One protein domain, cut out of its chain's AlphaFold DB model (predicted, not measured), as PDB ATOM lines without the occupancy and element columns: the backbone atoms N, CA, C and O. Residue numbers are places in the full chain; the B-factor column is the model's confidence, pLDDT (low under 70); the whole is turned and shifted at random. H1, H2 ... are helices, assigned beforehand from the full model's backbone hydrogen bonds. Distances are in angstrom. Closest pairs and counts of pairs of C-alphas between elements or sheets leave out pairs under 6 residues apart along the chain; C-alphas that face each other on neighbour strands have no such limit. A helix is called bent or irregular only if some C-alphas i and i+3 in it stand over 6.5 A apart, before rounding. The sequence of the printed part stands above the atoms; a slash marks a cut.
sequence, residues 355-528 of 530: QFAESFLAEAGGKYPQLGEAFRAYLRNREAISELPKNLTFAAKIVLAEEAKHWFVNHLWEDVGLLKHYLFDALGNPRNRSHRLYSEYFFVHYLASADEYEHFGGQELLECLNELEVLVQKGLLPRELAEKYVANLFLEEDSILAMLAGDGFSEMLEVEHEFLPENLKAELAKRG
ATOM      1  N   GLN A 355     153.986 154.305  37.615       91.50
ATOM      2  CA  GLN A 355     154.409 155.712  37.589       91.50
ATOM      3  C   GLN A 355     154.242 156.377  38.960       91.50
ATOM      4  O   GLN A 355     155.127 157.104  39.418       91.50
ATOM      5  N   PHE A 356     153.128 156.085  39.635       92.38
ATOM      6  CA  PHE A 356     152.868 156.571  40.982       92.38
ATOM      7  C   PHE A 356     153.920 156.049  41.970       92.38
ATOM      8  O   PHE A 356     154.537 156.828  42.695       92.38
ATOM      9  N   ALA A 357     154.167 154.736  41.966       94.50
ATOM     10  CA  ALA A 357     155.111 154.074  42.856       94.50
ATOM     11  C   ALA A 357     156.534 154.634  42.703       94.50
ATOM     12  O   ALA A 357     157.210 154.873  43.704       94.50
ATOM     13  N   GLU A 358     156.990 154.882  41.472       94.50
ATOM     14  CA  GLU A 358     158.303 155.478  41.206       94.50
ATOM     15  C   GLU A 358     158.423 156.903  41.768       94.50
ATOM     16  O   GLU A 358     159.383 157.193  42.490       94.50
ATOM     17  N   SER A 359     157.437 157.770  41.505       91.38
ATOM     18  CA  SER A 359     157.406 159.141  42.045       91.38
ATOM     19  C   SER A 359     157.352 159.141  43.575       91.38
ATOM     20  O   SER A 359     158.164 159.799  44.234       91.38
ATOM     21  N   PHE A 360     156.459 158.337  44.156       92.31
ATOM     22  CA  PHE A 360     156.308 158.224  45.601       92.31
ATOM     23  C   PHE A 360     157.603 157.756  46.277       92.31
ATOM     24  O   PHE A 360     158.020 158.314  47.293       92.31
ATOM     25  N   LEU A 361     158.280 156.747  45.720       94.38
ATOM     26  CA  LEU A 361     159.521 156.221  46.290       94.38
ATOM     27  C   LEU A 361     160.672 157.229  46.252       94.38
ATOM     28  O   LEU A 361     161.495 157.218  47.172       94.38
ATOM     29  N   ALA A 362     160.728 158.080  45.226       91.69
ATOM     30  CA  ALA A 362     161.748 159.114  45.092       91.69
ATOM     31  C   ALA A 362     161.562 160.259  46.102       91.69
ATOM     32  O   ALA A 362     162.545 160.762  46.647       91.69
ATOM     33  N   GLU A 363     160.316 160.653  46.372       89.25
ATOM     34  CA  GLU A 363     160.010 161.863  47.146       89.25
ATOM     35  C   GLU A 363     159.622 161.584  48.605       89.25
ATOM     36  O   GLU A 363     159.973 162.354  49.502       89.25
ATOM     37  N   ALA A 364     158.921 160.477  48.866       87.31
ATOM     38  CA  ALA A 364     158.269 160.202  50.149       87.31
ATOM     39  C   ALA A 364     158.552 158.801  50.722       87.31
ATOM     40  O   ALA A 364     158.341 158.574  51.915       87.31
ATOM     41  N   GLY A 365     159.086 157.864  49.929       83.38
ATOM     42  CA  GLY A 365     159.256 156.459  50.328       83.38
ATOM     43  C   GLY A 365     160.148 156.214  51.553       83.38
ATOM     44  O   GLY A 365     160.073 155.149  52.163       83.38
ATOM     45  N   GLY A 366     160.994 157.178  51.933       88.06
ATOM     46  CA  GLY A 366     161.771 157.131  53.178       88.06
ATOM     47  C   GLY A 366     160.971 157.505  54.434       88.06
ATOM     48  O   GLY A 366     161.294 157.024  55.516       88.06
ATOM     49  N   LYS A 367     159.925 158.331  54.293       89.69
ATOM     50  CA  LYS A 367     159.040 158.756  55.391       89.69
ATOM     51  C   LYS A 367     158.049 157.652  55.779       89.69
ATOM     52  O   LYS A 367     157.679 157.556  56.942       89.69
ATOM     53  N   TYR A 368     157.674 156.805  54.819       91.00
ATOM     54  CA  TYR A 368     156.691 155.731  54.987       91.00
ATOM     55  C   TYR A 368     157.327 154.370  54.655       91.00
ATOM     56  O   TYR A 368     157.174 153.870  53.538       91.00
ATOM     57  N   PRO A 369     158.103 153.774  55.577       89.31
ATOM     58  CA  PRO A 369     158.981 152.656  55.246       89.31
ATOM     59  C   PRO A 369     158.239 151.381  54.823       89.31
ATOM     60  O   PRO A 369     158.705 150.721  53.897       89.31
ATOM     61  N   GLN A 370     157.097 151.051  55.440       91.50
ATOM     62  CA  GLN A 370     156.288 149.875  55.086       91.50
ATOM     63  C   GLN A 370     155.659 150.024  53.696       91.50
ATOM     64  O   GLN A 370     155.828 149.152  52.846       91.50
ATOM     65  N   LEU A 371     155.025 151.167  53.423       93.75
ATOM     66  CA  LEU A 371     154.461 151.476  52.107       93.75
ATOM     67  C   LEU A 371     155.551 151.533  51.024       93.75
ATOM     68  O   LEU A 371     155.397 150.994  49.929       93.75
ATOM     69  N   GLY A 372     156.705 152.119  51.349       94.81
ATOM     70  CA  GLY A 372     157.870 152.112  50.471       94.81
ATOM     71  C   GLY A 372     158.426 150.705  50.220       94.81
ATOM     72  O   GLY A 372     158.967 150.437  49.151       94.81
ATOM     73  N   GLU A 373     158.323 149.779  51.175       94.44
ATOM     74  CA  GLU A 373     158.670 148.370  50.962       94.44
ATOM     75  C   GLU A 373     157.672 147.684  50.019       94.44
ATOM     76  O   GLU A 373     158.113 147.030  49.071       94.44
ATOM     77  N   ALA A 374     156.367 147.915  50.203       95.50
ATOM     78  CA  ALA A 374     155.311 147.396  49.333       95.50
ATOM     79  C   ALA A 374     155.502 147.847  47.873       95.50
ATOM     80  O   ALA A 374     155.584 147.008  46.976       95.50
ATOM     81  N   PHE A 375     155.697 149.147  47.624       96.62
ATOM     82  CA  PHE A 375     155.910 149.660  46.264       96.62
ATOM     83  C   PHE A 375     157.216 149.174  45.625       96.62
ATOM     84  O   PHE A 375     157.238 148.862  44.435       96.62
ATOM     85  N   ARG A 376     158.307 149.031  46.393       96.25
ATOM     86  CA  ARG A 376     159.541 148.411  45.867       96.25
ATOM     87  C   ARG A 376     159.321 146.945  45.498       96.25
ATOM     88  O   ARG A 376     159.860 146.487  44.491       96.25
ATOM     89  N   ALA A 377     158.572 146.203  46.313       95.25
ATOM     90  CA  ALA A 377     158.252 144.805  46.047       95.25
ATOM     91  C   ALA A 377     157.339 144.652  44.822       95.25
ATOM     92  O   ALA A 377     157.575 143.745  44.022       95.25
ATOM     93  N   TYR A 378     156.377 145.562  44.648       96.19
ATOM     94  CA  TYR A 378     155.554 145.675  43.447       96.19
ATOM     95  C   TYR A 378     156.416 145.921  42.200       96.19
ATOM     96  O   TYR A 378     156.426 145.084  41.302       96.19
ATOM     97  N   LEU A 379     157.223 146.992  42.170       96.56
ATOM     98  CA  LEU A 379     158.045 147.339  40.998       96.56
ATOM     99  C   LEU A 379     159.014 146.213  40.610       96.56
ATOM    100  O   LEU A 379     159.214 145.939  39.431       96.56
ATOM    101  N   ARG A 380     159.584 145.517  41.602       95.88
ATOM    102  CA  ARG A 380     160.481 144.373  41.377       95.88
ATOM    103  C   ARG A 380     159.780 143.176  40.724       95.88
ATOM    104  O   ARG A 380     160.448 142.411  40.038       95.88
ATOM    105  N   ASN A 381     158.483 142.991  40.966       94.56
ATOM    106  CA  ASN A 381     157.709 141.831  40.514       94.56
ATOM    107  C   ASN A 381     156.571 142.212  39.546       94.56
ATOM    108  O   ASN A 381     155.642 141.428  39.375       94.56
ATOM    109  N   ARG A 382     156.622 143.395  38.920       94.00
ATOM    110  CA  ARG A 382     155.515 143.966  38.131       94.00
ATOM    111  C   ARG A 382     154.995 143.035  37.036       94.00
ATOM    112  O   ARG A 382     153.788 142.877  36.916       94.00
ATOM    113  N   GLU A 383     155.893 142.392  36.287       91.38
ATOM    114  CA  GLU A 383     155.517 141.432  35.238       91.38
ATOM    115  C   GLU A 383     154.720 140.257  35.819       91.38
ATOM    116  O   GLU A 383     153.604 139.995  35.387       91.38
ATOM    117  N   ALA A 384     155.238 139.618  36.872       91.56
ATOM    118  CA  ALA A 384     154.545 138.514  37.531       91.56
ATOM    119  C   ALA A 384     153.195 138.948  38.122       91.56
ATOM    120  O   ALA A 384     152.239 138.191  38.045       91.56
ATOM    121  N   ILE A 385     153.106 140.161  38.683       93.00
ATOM    122  CA  ILE A 385     151.859 140.725  39.227       93.00
ATOM    123  C   ILE A 385     150.813 140.931  38.128       93.00
ATOM    124  O   ILE A 385     149.639 140.667  38.368       93.00
ATOM    125  N   SER A 386     151.225 141.371  36.937       89.38
ATOM    126  CA  SER A 386     150.306 141.595  35.813       89.38
ATOM    127  C   SER A 386     149.687 140.313  35.248       89.38
ATOM    128  O   SER A 386     148.670 140.384  34.567       89.38
ATOM    129  N   GLU A 387     150.279 139.154  35.548       88.25
ATOM    130  CA  GLU A 387     149.770 137.831  35.167       88.25
ATOM    131  C   GLU A 387     148.879 137.197  36.252       88.25
ATOM    132  O   GLU A 387     148.337 136.113  36.040       88.25
ATOM    133  N   LEU A 388     148.747 137.826  37.428       89.69
ATOM    134  CA  LEU A 388     147.909 137.308  38.511       89.69
ATOM    135  C   LEU A 388     146.428 137.664  38.306       89.69
ATOM    136  O   LEU A 388     146.134 138.705  37.713       89.69
ATOM    137  N   PRO A 389     145.496 136.869  38.874       86.56
ATOM    138  CA  PRO A 389     144.069 137.168  38.818       86.56
ATOM    139  C   PRO A 389     143.738 138.596  39.265       86.56
ATOM    140  O   PRO A 389     144.253 139.088  40.280       86.56
ATOM    141  N   LYS A 390     142.851 139.267  38.521       82.69
ATOM    142  CA  LYS A 390     142.548 140.693  38.730       82.69
ATOM    143  C   LYS A 390     141.905 140.983  40.082       82.69
ATOM    144  O   LYS A 390     142.251 141.999  40.681       82.69
ATOM    145  N   ASN A 391     141.076 140.071  40.579       84.31
ATOM    146  CA  ASN A 391     140.296 140.248  41.808       84.31
ATOM    147  C   ASN A 391     141.103 140.039  43.098       84.31
ATOM    148  O   ASN A 391     140.574 140.242  44.186       84.31
ATOM    149  N   LEU A 392     142.384 139.662  43.003       89.31
ATOM    150  CA  LEU A 392     143.268 139.686  44.166       89.31
ATOM    151  C   LEU A 392     143.548 141.135  44.590       89.31
ATOM    152  O   LEU A 392     143.902 141.991  43.766       89.31
ATOM    153  N   THR A 393     143.485 141.376  45.892       90.50
ATOM    154  CA  THR A 393     143.921 142.605  46.543       90.50
ATOM    155  C   THR A 393     145.370 142.912  46.180       90.50
ATOM    156  O   THR A 393     146.208 142.028  45.952       90.50
ATOM    157  N   PHE A 394     145.709 144.200  46.139       93.75
ATOM    158  CA  PHE A 394     147.057 144.624  45.768       93.75
ATOM    159  C   PHE A 394     148.124 144.056  46.726       93.75
ATOM    160  O   PHE A 394     149.187 143.613  46.284       93.75
ATOM    161  N   ALA A 395     147.817 143.971  48.027       95.19
ATOM    162  CA  ALA A 395     148.684 143.345  49.024       95.19
ATOM    163  C   ALA A 395     148.913 141.850  48.741       95.19
ATOM    164  O   ALA A 395     150.065 141.395  48.745       95.19
ATOM    165  N   ALA A 396     147.847 141.090  48.450       94.88
ATOM    166  CA  ALA A 396     147.955 139.676  48.098       94.88
ATOM    167  C   ALA A 396     148.779 139.482  46.821       94.88
ATOM    168  O   ALA A 396     149.705 138.665  46.815       94.88
ATOM    169  N   LYS A 397     148.533 140.288  45.777       94.38
ATOM    170  CA  LYS A 397     149.311 140.259  44.527       94.38
ATOM    171  C   LYS A 397     150.806 140.439  44.783       94.38
ATOM    172  O   LYS A 397     151.603 139.631  44.310       94.38
ATOM    173  N   ILE A 398     151.203 141.442  45.572       95.62
ATOM    174  CA  ILE A 398     152.622 141.694  45.884       95.62
ATOM    175  C   ILE A 398     153.263 140.485  46.577       95.62
ATOM    176  O   ILE A 398     154.385 140.098  46.232       95.62
ATOM    177  N   VAL A 399     152.579 139.895  47.561       95.25
ATOM    178  CA  VAL A 399     153.119 138.775  48.349       95.25
ATOM    179  C   VAL A 399     153.194 137.492  47.525       95.25
ATOM    180  O   VAL A 399     154.221 136.811  47.548       95.25
ATOM    181  N   LEU A 400     152.135 137.161  46.788       94.50
ATOM    182  CA  LEU A 400     152.055 135.926  46.008       94.50
ATOM    183  C   LEU A 400     152.959 135.972  44.768       94.50
ATOM    184  O   LEU A 400     153.513 134.937  44.385       94.50
ATOM    185  N   ALA A 401     153.197 137.156  44.191       93.56
ATOM    186  CA  ALA A 401     154.062 137.317  43.025       93.56
ATOM    187  C   ALA A 401     155.527 136.931  43.279       93.56
ATOM    188  O   ALA A 401     156.189 136.440  42.364       93.56
ATOM    189  N   GLU A 402     156.039 137.077  44.511       88.62
ATOM    190  CA  GLU A 402     157.418 136.672  44.847       88.62
ATOM    191  C   GLU A 402     157.680 135.177  44.577       88.62
ATOM    192  O   GLU A 402     158.817 134.785  44.310       88.62
ATOM    193  N   GLU A 403     156.640 134.341  44.631       86.12
ATOM    194  CA  GLU A 403     156.709 132.908  44.340       86.12
ATOM    195  C   GLU A 403     155.573 132.454  43.416       86.12
ATOM    196  O   GLU A 403     155.068 131.342  43.566       86.12
ATOM    197  N   ALA A 404     155.189 133.282  42.435       87.88
ATOM    198  CA  ALA A 404     154.027 133.030  41.575       87.88
ATOM    199  C   ALA A 404     154.009 131.604  40.992       87.88
ATOM    200  O   ALA A 404     152.994 130.916  41.020       87.88
ATOM    201  N   LYS A 405     155.169 131.082  40.573       87.94
ATOM    202  CA  LYS A 405     155.297 129.705  40.064       87.94
ATOM    203  C   LYS A 405     154.873 128.626  41.065       87.94
ATOM    204  O   LYS A 405     154.439 127.556  40.645       87.94
ATOM    205  N   HIS A 406     155.055 128.831  42.366       88.25
ATOM    206  CA  HIS A 406     154.638 127.873  43.396       88.25
ATOM    207  C   HIS A 406     153.143 127.958  43.707       88.25
ATOM    208  O   HIS A 406     152.574 126.947  44.107       88.25
ATOM    209  N   TRP A 407     152.522 129.112  43.481       88.44
ATOM    210  CA  TRP A 407     151.101 129.346  43.740       88.44
ATOM    211  C   TRP A 407     150.212 129.035  42.534       88.44
ATOM    212  O   TRP A 407     149.198 128.367  42.687       88.44
ATOM    213  N   PHE A 408     150.611 129.472  41.340       88.81
ATOM    214  CA  PHE A 408     149.737 129.526  40.161       88.81
ATOM    215  C   PHE A 408     150.122 128.546  39.046       88.81
ATOM    216  O   PHE A 408     149.349 128.358  38.119       88.81
ATOM    217  N   VAL A 409     151.312 127.933  39.110       86.75
ATOM    218  CA  VAL A 409     151.796 127.018  38.054       86.75
ATOM    219  C   VAL A 409     151.995 125.596  38.567       86.75
ATOM    220  O   VAL A 409     151.541 124.643  37.952       86.75
ATOM    221  N   ASN A 410     152.724 125.434  39.674       87.44
ATOM    222  CA  ASN A 410     153.020 124.110  40.231       87.44
ATOM    223  C   ASN A 410     152.102 123.728  41.398       87.44
ATOM    224  O   ASN A 410     152.284 122.642  41.926       87.44
ATOM    225  N   HIS A 411     151.259 124.653  41.867       89.44
ATOM    226  CA  HIS A 411     150.382 124.502  43.035       89.44
ATOM    227  C   HIS A 411     151.024 123.705  44.179       89.44
ATOM    228  O   HIS A 411     150.527 122.678  44.626       89.44
ATOM    229  N   LEU A 412     152.182 124.180  44.656       88.75
ATOM    230  CA  LEU A 412     153.071 123.421  45.541       88.75
ATOM    231  C   LEU A 412     152.366 122.881  46.791       88.75
ATOM    232  O   LEU A 412     152.781 121.874  47.360       88.75
ATOM    233  N   TRP A 413     151.340 123.585  47.252       91.56
ATOM    234  CA  TRP A 413     150.596 123.196  48.430       91.56
ATOM    235  C   TRP A 413     149.705 121.968  48.225       91.56
ATOM    236  O   TRP A 413     149.453 121.274  49.203       91.56
ATOM    237  N   GLU A 414     149.273 121.681  46.995       91.69
ATOM    238  CA  GLU A 414     148.470 120.497  46.665       91.69
ATOM    239  C   GLU A 414     149.300 119.217  46.812       91.69
ATOM    240  O   GLU A 414     148.819 118.220  47.351       91.69
ATOM    241  N   ASP A 415     150.567 119.293  46.391       86.62
ATOM    242  CA  ASP A 415     151.523 118.180  46.350       86.62
ATOM    243  C   ASP A 415     152.252 117.932  47.679       86.62
ATOM    244  O   ASP A 415     152.940 116.926  47.837       86.62
ATOM    245  N   VAL A 416     152.231 118.895  48.606       88.19
ATOM    246  CA  VAL A 416     153.032 118.832  49.836       88.19
ATOM    247  C   VAL A 416     152.111 118.787  51.042       88.19
ATOM    248  O   VAL A 416     151.628 119.828  51.492       88.19
ATOM    249  N   GLY A 417     151.957 117.603  51.645       88.06
ATOM    250  CA  GLY A 417     151.031 117.370  52.757       88.06
ATOM    251  C   GLY A 417     151.116 118.384  53.900       88.06
ATOM    252  O   GLY A 417     150.086 118.828  54.400       88.06
ATOM    253  N   LEU A 418     152.319 118.827  54.289       88.12
ATOM    254  CA  LEU A 418     152.475 119.847  55.337       88.12
ATOM    255  C   LEU A 418     151.856 121.199  54.960       88.12
ATOM    256  O   LEU A 418     151.260 121.859  55.809       88.12
ATOM    257  N   LEU A 419     152.030 121.620  53.707       91.19
ATOM    258  CA  LEU A 419     151.466 122.869  53.205       91.19
ATOM    259  C   LEU A 419     149.954 122.726  53.025       91.19
ATOM    260  O   LEU A 419     149.223 123.614  53.448       91.19
ATOM    261  N   LYS A 420     149.492 121.581  52.508       92.44
ATOM    262  CA  LYS A 420     148.069 121.248  52.372       92.44
ATOM    263  C   LYS A 420     147.314 121.386  53.694       92.44
ATOM    264  O   LYS A 420     146.356 122.142  53.786       92.44
ATOM    265  N   HIS A 421     147.809 120.740  54.749       91.69
ATOM    266  CA  HIS A 421     147.181 120.791  56.074       91.69
ATOM    267  C   HIS A 421     147.270 122.177  56.723       91.69
ATOM    268  O   HIS A 421     146.407 122.545  57.515       91.69
ATOM    269  N   TYR A 422     148.295 122.964  56.386       91.88
ATOM    270  CA  TYR A 422     148.351 124.359  56.801       91.88
ATOM    271  C   TYR A 422     147.283 125.215  56.110       91.88
ATOM    272  O   TYR A 422     146.623 126.002  56.786       91.88
ATOM    273  N   LEU A 423     147.090 125.052  54.798       94.19
ATOM    274  CA  LEU A 423     146.010 125.731  54.082       94.19
ATOM    275  C   LEU A 423     144.638 125.303  54.599       94.19
ATOM    276  O   LEU A 423     143.773 126.156  54.734       94.19
ATOM    277  N   PHE A 424     144.447 124.041  54.986       93.81
ATOM    278  CA  PHE A 424     143.195 123.603  55.610       93.81
ATOM    279  C   PHE A 424     142.876 124.380  56.889       93.81
ATOM    280  O   PHE A 424     141.769 124.891  57.046       93.81
ATOM    281  N   ASP A 425     143.862 124.544  57.772       91.69
ATOM    282  CA  ASP A 425     143.699 125.360  58.977       91.69
ATOM    283  C   ASP A 425     143.545 126.857  58.665       91.69
ATOM    284  O   ASP A 425     142.967 127.585  59.472       91.69
ATOM    285  N   ALA A 426     144.083 127.346  57.542       93.19
ATOM    286  CA  ALA A 426     143.890 128.725  57.103       93.19
ATOM    287  C   ALA A 426     142.457 128.945  56.601       93.19
ATOM    288  O   ALA A 426     141.802 129.862  57.069       93.19
ATOM    289  N   LEU A 427     141.938 128.076  55.729       93.94
ATOM    290  CA  LEU A 427     140.583 128.173  55.169       93.94
ATOM    291  C   LEU A 427     139.496 127.922  56.224       93.94
ATOM    292  O   LEU A 427     138.477 128.608  56.266       93.94
ATOM    293  N   GLY A 428     139.718 126.952  57.111       90.31
ATOM    294  CA  GLY A 428     138.716 126.513  58.079       90.31
ATOM    295  C   GLY A 428     138.641 127.336  59.364       90.31
ATOM    296  O   GLY A 428     137.808 127.021  60.215       90.31
ATOM    297  N   ASN A 429     139.507 128.329  59.585       88.75
ATOM    298  CA  ASN A 429     139.526 129.086  60.839       88.75
ATOM    299  C   ASN A 429     139.770 130.593  60.623       88.75
ATOM    300  O   ASN A 429     140.932 130.990  60.516       88.75
ATOM    301  N   PRO A 430     138.715 131.425  60.707       88.38
ATOM    302  CA  PRO A 430     138.777 132.894  60.679       88.38
ATOM    303  C   PRO A 430     139.827 133.514  61.605       88.38
ATOM    304  O   PRO A 430     140.486 134.501  61.293       88.38
ATOM    305  N   ARG A 431     140.039 132.902  62.779       86.50
ATOM    306  CA  ARG A 431     140.987 133.406  63.786       86.50
ATOM    307  C   ARG A 431     142.442 133.103  63.441       86.50
ATOM    308  O   ARG A 431     143.351 133.562  64.139       86.50
ATOM    309  N   ASN A 432     142.695 132.294  62.417       87.88
ATOM    310  CA  ASN A 432     144.044 132.028  61.956       87.88
ATOM    311  C   ASN A 432     144.600 133.285  61.274       87.88
ATOM    312  O   ASN A 432     143.976 133.855  60.387       87.88
ATOM    313  N   ARG A 433     145.815 133.707  61.645       87.56
ATOM    314  CA  ARG A 433     146.440 134.934  61.109       87.56
ATOM    315  C   ARG A 433     146.598 134.922  59.589       87.56
ATOM    316  O   ARG A 433     146.804 135.985  59.014       87.56
ATOM    317  N   SER A 434     146.573 133.743  58.980       90.31
ATOM    318  CA  SER A 434     146.736 133.536  57.549       90.31
ATOM    319  C   SER A 434     145.437 133.371  56.774       90.31
ATOM    320  O   SER A 434     145.502 133.249  55.551       90.31
ATOM    321  N   HIS A 435     144.294 133.373  57.474       93.19
ATOM    322  CA  HIS A 435     142.977 133.158  56.891       93.19
ATOM    323  C   HIS A 435     142.739 134.102  55.713       93.19
ATOM    324  O   HIS A 435     142.617 133.614  54.600       93.19
ATOM    325  N   ARG A 436     142.812 135.426  55.921       92.44
ATOM    326  CA  ARG A 436     142.561 136.432  54.870       92.44
ATOM    327  C   ARG A 436     143.339 136.167  53.574       92.44
ATOM    328  O   ARG A 436     142.727 135.933  52.543       92.44
ATOM    329  N   LEU A 437     144.674 136.087  53.643       95.25
ATOM    330  CA  LEU A 437     145.524 135.869  52.462       95.25
ATOM    331  C   LEU A 437     145.177 134.576  51.706       95.25
ATOM    332  O   LEU A 437     145.140 134.566  50.477       95.25
ATOM    333  N   TYR A 438     144.999 133.463  52.424       95.75
ATOM    334  CA  TYR A 438     144.825 132.157  51.781       95.75
ATOM    335  C   TYR A 438     143.383 131.830  51.418       95.75
ATOM    336  O   TYR A 438     143.182 131.101  50.455       95.75
ATOM    337  N   SER A 439     142.415 132.392  52.140       95.31
ATOM    338  CA  SER A 439     140.998 132.421  51.776       95.31
ATOM    339  C   SER A 439     140.819 133.182  50.466       95.31
ATOM    340  O   SER A 439     140.312 132.627  49.498       95.31
ATOM    341  N   GLU A 440     141.380 134.391  50.374       94.00
ATOM    342  CA  GLU A 440     141.357 135.207  49.158       94.00
ATOM    343  C   GLU A 440     142.020 134.493  47.970       94.00
ATOM    344  O   GLU A 440     141.407 134.336  46.914       94.00
ATOM    345  N   TYR A 441     143.247 133.988  48.155       95.12
ATOM    346  CA  TYR A 441     143.937 133.200  47.129       95.12
ATOM    347  C   TYR A 441     143.107 131.997  46.683       95.12
ATOM    348  O   TYR A 441     142.977 131.762  45.484       95.12
ATOM    349  N   PHE A 442     142.562 131.228  47.629       95.69
ATOM    350  CA  PHE A 442     141.806 130.028  47.304       95.69
ATOM    351  C   PHE A 442     140.524 130.370  46.544       95.69
ATOM    352  O   PHE A 442     140.261 129.773  45.505       95.69
ATOM    353  N   PHE A 443     139.766 131.360  47.016       94.31
ATOM    354  CA  PHE A 443     138.545 131.811  46.360       94.31
ATOM    355  C   PHE A 443     138.817 132.261  44.926       94.31
ATOM    356  O   PHE A 443     138.237 131.712  43.997       94.31
ATOM    357  N   VAL A 444     139.739 133.204  44.731       91.75
ATOM    358  CA  VAL A 444     139.973 133.816  43.415       91.75
ATOM    359  C   VAL A 444     140.641 132.841  42.443       91.75
ATOM    360  O   VAL A 444     140.313 132.829  41.263       91.75
ATOM    361  N   HIS A 445     141.571 132.005  42.911       91.88
ATOM    362  CA  HIS A 445     142.289 131.083  42.025       91.88
ATOM    363  C   HIS A 445     141.491 129.821  41.687       91.88
ATOM    364  O   HIS A 445     141.595 129.332  40.564       91.88
ATOM    365  N   TYR A 446     140.741 129.263  42.643       92.56
ATOM    366  CA  TYR A 446     140.081 127.964  42.463       92.56
ATOM    367  C   TYR A 446     138.580 128.049  42.216       92.56
ATOM    368  O   TYR A 446     138.056 127.157  41.561       92.56
ATOM    369  N   LEU A 447     137.883 129.050  42.758       92.31
ATOM    370  CA  LEU A 447     136.418 129.114  42.682       92.31
ATOM    371  C   LEU A 447     135.950 130.172  41.684       92.31
ATOM    372  O   LEU A 447     135.121 129.896  40.829       92.31
ATOM    373  N   ALA A 448     136.538 131.363  41.768       87.88
ATOM    374  CA  ALA A 448     136.187 132.546  40.997       87.88
ATOM    375  C   ALA A 448     137.267 132.871  39.949       87.88
ATOM    376  O   ALA A 448     137.684 134.019  39.808       87.88
ATOM    377  N   SER A 449     137.758 131.846  39.238       74.00
ATOM    378  CA  SER A 449     138.898 131.968  38.313       74.00
ATOM    379  C   SER A 449     138.556 132.616  36.968       74.00
ATOM    380  O   SER A 449     139.453 132.832  36.154       74.00
ATOM    381  N   ALA A 450     137.272 132.847  36.680       67.88
ATOM    382  CA  ALA A 450     136.861 133.577  35.492       67.88
ATOM    383  C   ALA A 450     137.255 135.053  35.655       67.88
ATOM    384  O   ALA A 450     136.853 135.710  36.615       67.88
ATOM    385  N   ASP A 451     138.080 135.564  34.739       57.09
ATOM    386  CA  ASP A 451     138.452 136.975  34.750       57.09
ATOM    387  C   ASP A 451     137.207 137.836  34.473       57.09
ATOM    388  O   ASP A 451     136.580 137.700  33.424       57.09
ATOM    389  N   GLU A 452     136.921 138.743  35.415       59.06
ATOM    390  CA  GLU A 452     135.905 139.808  35.356       59.06
ATOM    391  C   GLU A 452     134.446 139.350  35.506       59.06
ATOM    392  O   GLU A 452     133.653 139.367  34.567       59.06
ATOM    393  N   TYR A 453     134.047 139.051  36.744       65.06
ATOM    394  CA  TYR A 453     132.644 139.188  37.123       65.06
ATOM    395  C   TYR A 453     132.294 140.685  37.164       65.06
ATOM    396  O   TYR A 453     132.714 141.390  38.078       65.06
ATOM    397  N   GLU A 454     131.561 141.184  36.163       65.56
ATOM    398  CA  GLU A 454     131.006 142.554  36.185       65.56
ATOM    399  C   GLU A 454     129.982 142.724  37.322       65.56
ATOM    400  O   GLU A 454     129.850 143.802  37.898       65.56
ATOM    401  N   HIS A 455     129.284 141.639  37.654       77.56
ATOM    402  CA  HIS A 455     128.405 141.500  38.805       77.56
ATOM    403  C   HIS A 455     128.630 140.112  39.409       77.56
ATOM    404  O   HIS A 455     128.739 139.138  38.666       77.56
ATOM    405  N   PHE A 456     128.728 140.021  40.735       86.38
ATOM    406  CA  PHE A 456     128.887 138.751  41.438       86.38
ATOM    407  C   PHE A 456     127.621 138.488  42.261       86.38
ATOM    408  O   PHE A 456     127.455 139.047  43.346       86.38
ATOM    409  N   GLY A 457     126.716 137.666  41.729       88.94
ATOM    410  CA  GLY A 457     125.404 137.379  42.308       88.94
ATOM    411  C   GLY A 457     125.166 135.883  42.518       88.94
ATOM    412  O   GLY A 457     126.079 135.110  42.833       88.94
ATOM    413  N   GLY A 458     123.908 135.455  42.381       89.81
ATOM    414  CA  GLY A 458     123.518 134.064  42.633       89.81
ATOM    415  C   GLY A 458     124.096 133.063  41.623       89.81
ATOM    416  O   GLY A 458     124.476 131.951  42.000       89.81
ATOM    417  N   GLN A 459     124.200 133.442  40.346       90.62
ATOM    418  CA  GLN A 459     124.707 132.549  39.300       90.62
ATOM    419  C   GLN A 459     126.209 132.285  39.464       90.62
ATOM    420  O   GLN A 459     126.639 131.132  39.427       90.62
ATOM    421  N   GLU A 460     126.992 133.333  39.697       91.19
ATOM    422  CA  GLU A 460     128.444 133.261  39.879       91.19
ATOM    423  C   GLU A 460     128.796 132.452  41.131       91.19
ATOM    424  O   GLU A 460     129.705 131.617  41.119       91.19
ATOM    425  N   LEU A 461     128.021 132.632  42.205       92.38
ATOM    426  CA  LEU A 461     128.153 131.806  43.398       92.38
ATOM    427  C   LEU A 461     127.853 130.332  43.102       92.38
ATOM    428  O   LEU A 461     128.588 129.465  43.570       92.38
ATOM    429  N   LEU A 462     126.798 130.023  42.343       93.44
ATOM    430  CA  LEU A 462     126.476 128.640  41.988       93.44
ATOM    431  C   LEU A 462     127.624 127.985  41.203       93.44
ATOM    432  O   LEU A 462     127.974 126.839  41.481       93.44
ATOM    433  N   GLU A 463     128.250 128.706  40.272       92.12
ATOM    434  CA  GLU A 463     129.454 128.243  39.566       92.12
ATOM    435  C   GLU A 463     130.608 127.957  40.540       92.12
ATOM    436  O   GLU A 463     131.191 126.871  40.498       92.12
ATOM    437  N   CYS A 464     130.864 128.870  41.483       93.81
ATOM    438  CA  CYS A 464     131.879 128.690  42.525       93.81
ATOM    439  C   CYS A 464     131.607 127.457  43.403       93.81
ATOM    440  O   CYS A 464     132.529 126.708  43.732       93.81
ATOM    441  N   LEU A 465     130.352 127.231  43.802       95.44
ATOM    442  CA  LEU A 465     129.967 126.096  44.645       95.44
ATOM    443  C   LEU A 465     130.052 124.760  43.894       95.44
ATOM    444  O   LEU A 465     130.488 123.766  44.482       95.44
ATOM    445  N   ASN A 466     129.716 124.747  42.602       95.12
ATOM    446  CA  ASN A 466     129.898 123.577  41.746       95.12
ATOM    447  C   ASN A 466     131.388 123.228  41.597       95.12
ATOM    448  O   ASN A 466     131.764 122.061  41.724       95.12
ATOM    449  N   GLU A 467     132.260 124.220  41.375       95.12
ATOM    450  CA  GLU A 467     133.706 123.965  41.314       95.12
ATOM    451  C   GLU A 467     134.242 123.504  42.677       95.12
ATOM    452  O   GLU A 467     135.024 122.556  42.744       95.12
ATOM    453  N   LEU A 468     133.756 124.069  43.788       96.75
ATOM    454  CA  LEU A 468     134.096 123.582  45.128       96.75
ATOM    455  C   LEU A 468     133.735 122.098  45.304       96.75
ATOM    456  O   LEU A 468     134.544 121.332  45.838       96.75
ATOM    457  N   GLU A 469     132.564 121.668  44.824       96.75
ATOM    458  CA  GLU A 469     132.171 120.256  44.839       96.75
ATOM    459  C   GLU A 469     133.146 119.395  44.025       96.75
ATOM    460  O   GLU A 469     133.606 118.354  44.502       96.75
ATOM    461  N   VAL A 470     133.546 119.855  42.837       96.19
ATOM    462  CA  VAL A 470     134.545 119.179  41.997       96.19
ATOM    463  C   VAL A 470     135.881 119.020  42.738       96.19
ATOM    464  O   VAL A 470     136.496 117.949  42.680       96.19
ATOM    465  N   LEU A 471     136.341 120.039  43.468       95.88
ATOM    466  CA  LEU A 471     137.581 119.975  44.254       95.88
ATOM    467  C   LEU A 471     137.477 118.988  45.426       95.88
ATOM    468  O   LEU A 471     138.441 118.268  45.715       95.88
ATOM    469  N   VAL A 472     136.308 118.902  46.069       96.31
ATOM    470  CA  VAL A 472     136.022 117.900  47.108       96.31
ATOM    471  C   VAL A 472     136.016 116.490  46.515       96.31
ATOM    472  O   VAL A 472     136.677 115.597  47.049       96.31
ATOM    473  N   GLN A 473     135.350 116.282  45.377       96.12
ATOM    474  CA  GLN A 473     135.308 114.989  44.681       96.12
ATOM    475  C   GLN A 473     136.702 114.527  44.221       96.12
ATOM    476  O   GLN A 473     137.011 113.336  44.278       96.12
ATOM    477  N   LYS A 474     137.576 115.462  43.824       93.94
ATOM    478  CA  LYS A 474     138.992 115.199  43.497       93.94
ATOM    479  C   LYS A 474     139.866 114.915  44.731       93.94
ATOM    480  O   LYS A 474     141.029 114.548  44.572       93.94
ATOM    481  N   GLY A 475     139.348 115.077  45.951       90.44
ATOM    482  CA  GLY A 475     140.104 114.886  47.196       90.44
ATOM    483  C   GLY A 475     141.104 116.009  47.496       90.44
ATOM    484  O   GLY A 475     142.035 115.830  48.295       90.44
ATOM    485  N   LEU A 476     140.943 117.176  46.860       92.88
ATOM    486  CA  LEU A 476     141.775 118.336  47.162       92.88
ATOM    487  C   LEU A 476     141.414 118.919  48.534       92.88
ATOM    488  O   LEU A 476     142.312 119.267  49.301       92.88
ATOM    489  N   LEU A 477     140.119 118.927  48.866       92.88
ATOM    490  CA  LEU A 477     139.572 119.386  50.141       92.88
ATOM    491  C   LEU A 477     138.671 118.318  50.783       92.88
ATOM    492  O   LEU A 477     137.867 117.696  50.088       92.88
ATOM    493  N   PRO A 478     138.742 118.119  52.111       91.94
ATOM    494  CA  PRO A 478     137.713 117.404  52.850       91.94
ATOM    495  C   PRO A 478     136.370 118.136  52.761       91.94
ATOM    496  O   PRO A 478     136.320 119.360  52.880       91.94
ATOM    497  N   ARG A 479     135.271 117.386  52.643       93.31
ATOM    498  CA  ARG A 479     133.919 117.958  52.565       93.31
ATOM    499  C   ARG A 479     133.558 118.830  53.772       93.31
ATOM    500  O   ARG A 479     133.090 119.945  53.595       93.31
ATOM    501  N   GLU A 480     133.860 118.361  54.982       91.62
ATOM    502  CA  GLU A 480     133.611 119.116  56.224       91.62
ATOM    503  C   GLU A 480     134.354 120.466  56.244       91.62
ATOM    504  O   GLU A 480     133.853 121.458  56.773       91.62
ATOM    505  N   LEU A 481     135.550 120.526  55.645       93.06
ATOM    506  CA  LEU A 481     136.300 121.772  55.514       93.06
ATOM    507  C   LEU A 481     135.650 122.707  54.487       93.06
ATOM    508  O   LEU A 481     135.586 123.904  54.741       93.06
ATOM    509  N   ALA A 482     135.171 122.176  53.359       95.31
ATOM    510  CA  ALA A 482     134.468 122.953  52.340       95.31
ATOM    511  C   ALA A 482     133.177 123.580  52.895       95.31
ATOM    512  O   ALA A 482     132.965 124.779  52.729       95.31
ATOM    513  N   GLU A 483     132.377 122.813  53.642       93.94
ATOM    514  CA  GLU A 483     131.178 123.307  54.340       93.94
ATOM    515  C   GLU A 483     131.523 124.452  55.305       93.94
ATOM    516  O   GLU A 483     130.893 125.510  55.291       93.94
ATOM    517  N   LYS A 484     132.577 124.273  56.111       92.62
ATOM    518  CA  LYS A 484     133.037 125.301  57.051       92.62
ATOM    519  C   LYS A 484     133.571 126.545  56.344       92.62
ATOM    520  O   LYS A 484     133.333 127.657  56.805       92.62
ATOM    521  N   TYR A 485     134.299 126.362  55.250       94.69
ATOM    522  CA  TYR A 485     134.847 127.453  54.455       94.69
ATOM    523  C   TYR A 485     133.735 128.314  53.847       94.69
ATOM    524  O   TYR A 485     133.773 129.531  53.999       94.69
ATOM    525  N   VAL A 486     132.706 127.694  53.257       94.56
ATOM    526  CA  VAL A 486     131.532 128.417  52.737       94.56
ATOM    527  C   VAL A 486     130.809 129.161  53.854       94.56
ATOM    528  O   VAL A 486     130.500 130.337  53.692       94.56
ATOM    529  N   ALA A 487     130.608 128.533  55.015       92.00
ATOM    530  CA  ALA A 487     130.024 129.225  56.160       92.00
ATOM    531  C   ALA A 487     130.836 130.473  56.557       92.00
ATOM    532  O   ALA A 487     130.252 131.534  56.755       92.00
ATOM    533  N   ASN A 488     132.169 130.380  56.616       91.75
ATOM    534  CA  ASN A 488     133.028 131.527  56.932       91.75
ATOM    535  C   ASN A 488     132.894 132.649  55.889       91.75
ATOM    536  O   ASN A 488     132.650 133.789  56.274       91.75
ATOM    537  N   LEU A 489     132.919 132.321  54.587       91.50
ATOM    538  CA  LEU A 489     132.747 133.304  53.505       91.50
ATOM    539  C   LEU A 489     131.467 134.141  53.657       91.50
ATOM    540  O   LEU A 489     131.469 135.322  53.323       91.50
ATOM    541  N   PHE A 490     130.387 133.553  54.168       89.31
ATOM    542  CA  PHE A 490     129.131 134.265  54.402       89.31
ATOM    543  C   PHE A 490     129.053 134.977  55.757       89.31
ATOM    544  O   PHE A 490     128.406 136.016  55.866       89.31
ATOM    545  N   LEU A 491     129.652 134.409  56.806       86.88
ATOM    546  CA  LEU A 491     129.517 134.916  58.174       86.88
ATOM    547  C   LEU A 491     130.523 136.024  58.512       86.88
ATOM    548  O   LEU A 491     130.261 136.800  59.431       86.88
ATOM    549  N   GLU A 492     131.646 136.101  57.798       86.75
ATOM    550  CA  GLU A 492     132.671 137.142  57.945       86.75
ATOM    551  C   GLU A 492     132.311 138.381  57.113       86.75
ATOM    552  O   GLU A 492     131.978 138.275  55.929       86.75
ATOM    553  N   GLU A 493     132.326 139.559  57.738       76.69
ATOM    554  CA  GLU A 493     131.975 140.843  57.099       76.69
ATOM    555  C   GLU A 493     133.031 141.297  56.091       76.69
ATOM    556  O   GLU A 493     132.707 141.869  55.058       76.69
ATOM    557  N   ASP A 494     134.286 140.953  56.349       77.81
ATOM    558  CA  ASP A 494     135.468 141.287  55.563       77.81
ATOM    559  C   ASP A 494     135.937 140.128  54.666       77.81
ATOM    560  O   ASP A 494     137.105 140.067  54.273       77.81
ATOM    561  N   SER A 495     135.056 139.169  54.368       87.56
ATOM    562  CA  SER A 495     135.394 138.051  53.488       87.56
ATOM    563  C   SER A 495     135.563 138.512  52.037       87.56
ATOM    564  O   SER A 495     134.958 139.486  51.591       87.56
ATOM    565  N   ILE A 496     136.333 137.758  51.247       86.69
ATOM    566  CA  ILE A 496     136.464 138.022  49.806       86.69
ATOM    567  C   ILE A 496     135.117 137.930  49.071       86.69
ATOM    568  O   ILE A 496     134.884 138.669  48.119       86.69
ATOM    569  N   LEU A 497     134.202 137.073  49.540       88.62
ATOM    570  CA  LEU A 497     132.845 137.003  49.001       88.62
ATOM    571  C   LEU A 497     132.074 138.291  49.307       88.62
ATOM    572  O   LEU A 497     131.422 138.820  48.417       88.62
ATOM    573  N   ALA A 498     132.183 138.817  50.529       83.06
ATOM    574  CA  ALA A 498     131.544 140.071  50.924       83.06
ATOM    575  C   ALA A 498     132.018 141.250  50.064       83.06
ATOM    576  O   ALA A 498     131.202 142.043  49.602       83.06
ATOM    577  N   MET A 499     133.327 141.311  49.799       80.50
ATOM    578  CA  MET A 499     133.937 142.346  48.960       80.50
ATOM    579  C   MET A 499     133.465 142.287  47.501       80.50
ATOM    580  O   MET A 499     133.356 143.327  46.859       80.50
ATOM    581  N   LEU A 500     133.202 141.087  46.968       81.81
ATOM    582  CA  LEU A 500     132.767 140.899  45.579       81.81
ATOM    583  C   LEU A 500     131.250 141.015  45.400       81.81
ATOM    584  O   LEU A 500     130.804 141.489  44.359       81.81
ATOM    585  N   ALA A 501     130.466 140.577  46.389       80.88
ATOM    586  CA  ALA A 501     129.015 140.459  46.288       80.88
ATOM    587  C   ALA A 501     128.311 141.802  46.055       80.88
ATOM    588  O   ALA A 501     127.370 141.862  45.265       80.88
ATOM    589  N   GLY A 502     128.732 142.866  46.752       75.62
ATOM    590  CA  GLY A 502     128.004 144.140  46.767       75.62
ATOM    591  C   GLY A 502     126.497 143.925  46.984       75.62
ATOM    592  O   GLY A 502     126.089 143.181  47.877       75.62
ATOM    593  N   ASP A 503     125.674 144.493  46.099       73.06
ATOM    594  CA  ASP A 503     124.208 144.353  46.117       73.06
ATOM    595  C   ASP A 503     123.698 142.940  45.742       73.06
ATOM    596  O   ASP A 503     122.531 142.613  45.972       73.06
ATOM    597  N   GLY A 504     124.550 142.072  45.185       80.94
ATOM    598  CA  GLY A 504     124.206 140.712  44.744       80.94
ATOM    599  C   GLY A 504     123.973 139.713  45.884       80.94
ATOM    600  O   GLY A 504     123.551 138.578  45.649       80.94
ATOM    601  N   PHE A 505     124.204 140.113  47.139       82.44
ATOM    602  CA  PHE A 505     124.108 139.220  48.298       82.44
ATOM    603  C   PHE A 505     122.713 138.605  48.479       82.44
ATOM    604  O   PHE A 505     122.591 137.453  48.895       82.44
ATOM    605  N   SER A 506     121.638 139.331  48.146       83.38
ATOM    606  CA  SER A 506     120.286 138.764  48.240       83.38
ATOM    607  C   SER A 506     120.060 137.615  47.262       83.38
ATOM    608  O   SER A 506     119.425 136.634  47.638       83.38
ATOM    609  N   GLU A 507     120.614 137.702  46.052       87.00
ATOM    610  CA  GLU A 507     120.492 136.654  45.032       87.00
ATOM    611  C   GLU A 507     121.259 135.391  45.439       87.00
ATOM    612  O   GLU A 507     120.817 134.269  45.199       87.00
ATOM    613  N   MET A 508     122.386 135.556  46.135       88.69
ATOM    614  CA  MET A 508     123.177 134.442  46.663       88.69
ATOM    615  C   MET A 508     122.411 133.586  47.668       88.69
ATOM    616  O   MET A 508     122.575 132.367  47.690       88.69
ATOM    617  N   LEU A 509     121.561 134.199  48.496       85.88
ATOM    618  CA  LEU A 509     120.753 133.468  49.477       85.88
ATOM    619  C   LEU A 509     119.660 132.609  48.817       85.88
ATOM    620  O   LEU A 509     119.188 131.642  49.422       85.88
ATOM    621  N   GLU A 510     119.287 132.917  47.573       88.56
ATOM    622  CA  GLU A 510     118.315 132.149  46.788       88.56
ATOM    623  C   GLU A 510     118.931 130.892  46.153       88.56
ATOM    624  O   GLU A 510     118.200 129.981  45.769       88.56
ATOM    625  N   VAL A 511     120.265 130.784  46.103       91.62
ATOM    626  CA  VAL A 511     120.965 129.636  45.507       91.62
ATOM    627  C   VAL A 511     120.655 128.346  46.270       91.62
ATOM    628  O   VAL A 511     120.801 128.259  47.492       91.62
ATOM    629  N   GLU A 512     120.250 127.305  45.547       92.19
ATOM    630  CA  GLU A 512     120.053 125.961  46.092       92.19
ATOM    631  C   GLU A 512     121.301 125.109  45.839       92.19
ATOM    632  O   GLU A 512     121.569 124.693  44.712       92.19
ATOM    633  N   HIS A 513     122.081 124.847  46.892       94.44
ATOM    634  CA  HIS A 513     123.281 124.011  46.819       94.44
ATOM    635  C   HIS A 513     123.561 123.323  48.163       94.44
ATOM    636  O   HIS A 513     123.258 123.877  49.218       94.44
ATOM    637  N   GLU A 514     124.189 122.141  48.159       92.50
ATOM    638  CA  GLU A 514     124.428 121.371  49.396       92.50
ATOM    639  C   GLU A 514     125.316 122.099  50.420       92.50
ATOM    640  O   GLU A 514     125.146 121.927  51.624       92.50
ATOM    641  N   PHE A 515     126.243 122.929  49.935       92.81
ATOM    642  CA  PHE A 515     127.147 123.740  50.755       92.81
ATOM    643  C   PHE A 515     126.500 125.020  51.298       92.81
ATOM    644  O   PHE A 515     127.093 125.673  52.152       92.81
ATOM    645  N   LEU A 516     125.289 125.361  50.846       91.00
ATOM    646  CA  LEU A 516     124.505 126.487  51.349       91.00
ATOM    647  C   LEU A 516     123.197 125.978  51.983       91.00
ATOM    648  O   LEU A 516     122.107 126.201  51.449       91.00
ATOM    649  N   PRO A 517     123.279 125.246  53.109       90.31
ATOM    650  CA  PRO A 517     122.114 124.619  53.710       90.31
ATOM    651  C   PRO A 517     121.183 125.646  54.376       90.31
ATOM    652  O   PRO A 517     121.601 126.717  54.818       90.31
ATOM    653  N   GLU A 518     119.906 125.283  54.518       87.56
ATOM    654  CA  GLU A 518     118.855 126.162  55.060       87.56
ATOM    655  C   GLU A 518     119.154 126.708  56.466       87.56
ATOM    656  O   GLU A 518     118.747 127.815  56.808       87.56
ATOM    657  N   ASN A 519     119.898 125.974  57.300       88.06
ATOM    658  CA  ASN A 519     120.318 126.467  58.613       88.06
ATOM    659  C   ASN A 519     121.328 127.621  58.514       88.06
ATOM    660  O   ASN A 519     121.239 128.547  59.318       88.06
ATOM    661  N   LEU A 520     122.246 127.584  57.542       87.25
ATOM    662  CA  LEU A 520     123.179 128.683  57.284       87.25
ATOM    663  C   LEU A 520     122.416 129.898  56.746       87.25
ATOM    664  O   LEU A 520     122.578 130.995  57.271       87.25
ATOM    665  N   LYS A 521     121.495 129.699  55.794       86.94
ATOM    666  CA  LYS A 521     120.614 130.775  55.303       86.94
ATOM    667  C   LYS A 521     119.788 131.406  56.426       86.94
ATOM    668  O   LYS A 521     119.694 132.628  56.517       86.94
ATOM    669  N   ALA A 522     119.234 130.589  57.322       83.75
ATOM    670  CA  ALA A 522     118.487 131.066  58.482       83.75
ATOM    671  C   ALA A 522     119.367 131.825  59.489       83.75
ATOM    672  O   ALA A 522     118.881 132.753  60.134       83.75
ATOM    673  N   GLU A 523     120.640 131.452  59.649       84.25
ATOM    674  CA  GLU A 523     121.594 132.215  60.463       84.25
ATOM    675  C   GLU A 523     121.893 133.581  59.836       84.25
ATOM    676  O   GLU A 523     121.846 134.591  60.535       84.25
ATOM    677  N   LEU A 524     122.115 133.627  58.522       80.50
ATOM    678  CA  LEU A 524     122.361 134.872  57.790       80.50
ATOM    679  C   LEU A 524     121.148 135.806  57.842       80.50
ATOM    680  O   LEU A 524     121.298 136.989  58.130       80.50
ATOM    681  N   ALA A 525     119.933 135.274  57.691       72.44
ATOM    682  CA  ALA A 525     118.699 136.054  57.803       72.44
ATOM    683  C   ALA A 525     118.498 136.682  59.198       72.44
ATOM    684  O   ALA A 525     117.887 137.744  59.312       72.44
ATOM    685  N   LYS A 526     119.014 136.051  60.265       68.25
ATOM    686  CA  LYS A 526     118.949 136.592  61.636       68.25
ATOM    687  C   LYS A 526     119.921 137.739  61.882       68.25
ATOM    688  O   LYS A 526     119.660 138.543  62.770       68.25
ATOM    689  N   ARG A 527     121.028 137.808  61.138       61.84
ATOM    690  CA  ARG A 527     122.042 138.861  61.296       61.84
ATOM    691  C   ARG A 527     121.638 140.194  60.654       61.84
ATOM    692  O   ARG A 527     122.377 141.158  60.782       61.84
ATOM    693  N   GLY A 528     120.444 140.268  60.056       50.12
ATOM    694  CA  GLY A 528     120.011 141.416  59.265       50.12
ATOM    695  C   GLY A 528     120.642 141.370  57.875       50.12
ATOM    696  O   GLY A 528     121.711 140.792  57.687       50.12
TER     697      GLY A 528
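This is residues 355 to 528 of the 530 residues of an uncharacterized protein of Acholeplasmataceae bacterium (UniProt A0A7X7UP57). What does the model look like? It has two lobes of helices: a slim one, with the hairpin H1 and H2 at the far end and H3 and H4 next to H2, and a larger one, H7 to H12, in which H11 crosses one end of the hairpin H9 and H10, H12 runs beside H10, and H8 is on the side towards the slim lobe. The short H5 and H6 join the lobes, and H4 comes close to H8. What is it made of? The 174 printed residues hold twelve named helices, H1 to H12 in order, and no named strand, an all-helix class. The whole is compact, with a radius of gyration of the C-alphas of 17.7 A and spans of 55 by 38 by 29 A.

Where do the first helices lie? H1, residues 355 to 363, begins with C-alpha 355 at (154.409, 155.712, 37.589). H2, residues 369 to 380, is 16.2 A long; H3 is 382 to 386, H4 394 to 401, H5 404 to 409 and H6 412 to 415. Which follow? H7 is residues 417 to 427, H8 435 to 447, 16.2 A, H9 458 to 473, 22.5 A, and H10 479 to 491, 18.4 A. H11, 496 to 510, is irregular, with C-alphas 500 and 503 9.2 A apart; H12, 518 to 526, ends with C-alpha 526 at (118.949, 136.592, 61.636).

How does the printed part begin? H1 and H2 form a helical hairpin at a steep tilt of 44 degrees, with closest C-alphas Ala 357 and Phe 375, 5.6 A. H4 touches H2, with closest C-alphas Ile 398 and Tyr 378, 5.5 A, and H3, at Ala 401 and Ile 385, 5.6 A. What comes next? H5 and H6 only just touch, with 3 pairs of C-alphas within 8 A and only at the corner; H6 and H7 touch only at the corner, at Trp 413 and Leu 419, 4.9 A. H8 is about perpendicular to H7, 78 degrees, and to H9, 86 degrees, touching them at Ala 426 to His 435, 4.5 A, and Leu 447 to Cys 464, 4.6 A. Which helix is the hub? H10 only just touches H7, H9 and H12, with 3 pairs of C-alphas within 8 A in each case, the closest C-alphas to H12 being Ala 487 and Leu 520, 7.0 A, and it touches H11 only at the corner, at Leu 489 and Leu 497, 5.8 A. How regular are the backbones? Every O i to N i+4 pair is within hydrogen-bond range in H1 to H4, H7 to H10 and H12, against 1 of 2 in H5 and 4 of 11 in H11, which has 7 of 12 O i to N i+3 pairs; H6 is too short for such a pair.

How large is it? The two C-alphas farthest apart, those of Glu 363 and Glu 518, are 55.1 A apart. Is anything missing or unsure? The printed part has no cut and no long link; pLDDT is under 70 at residues 450 to 454 and 526 to 528.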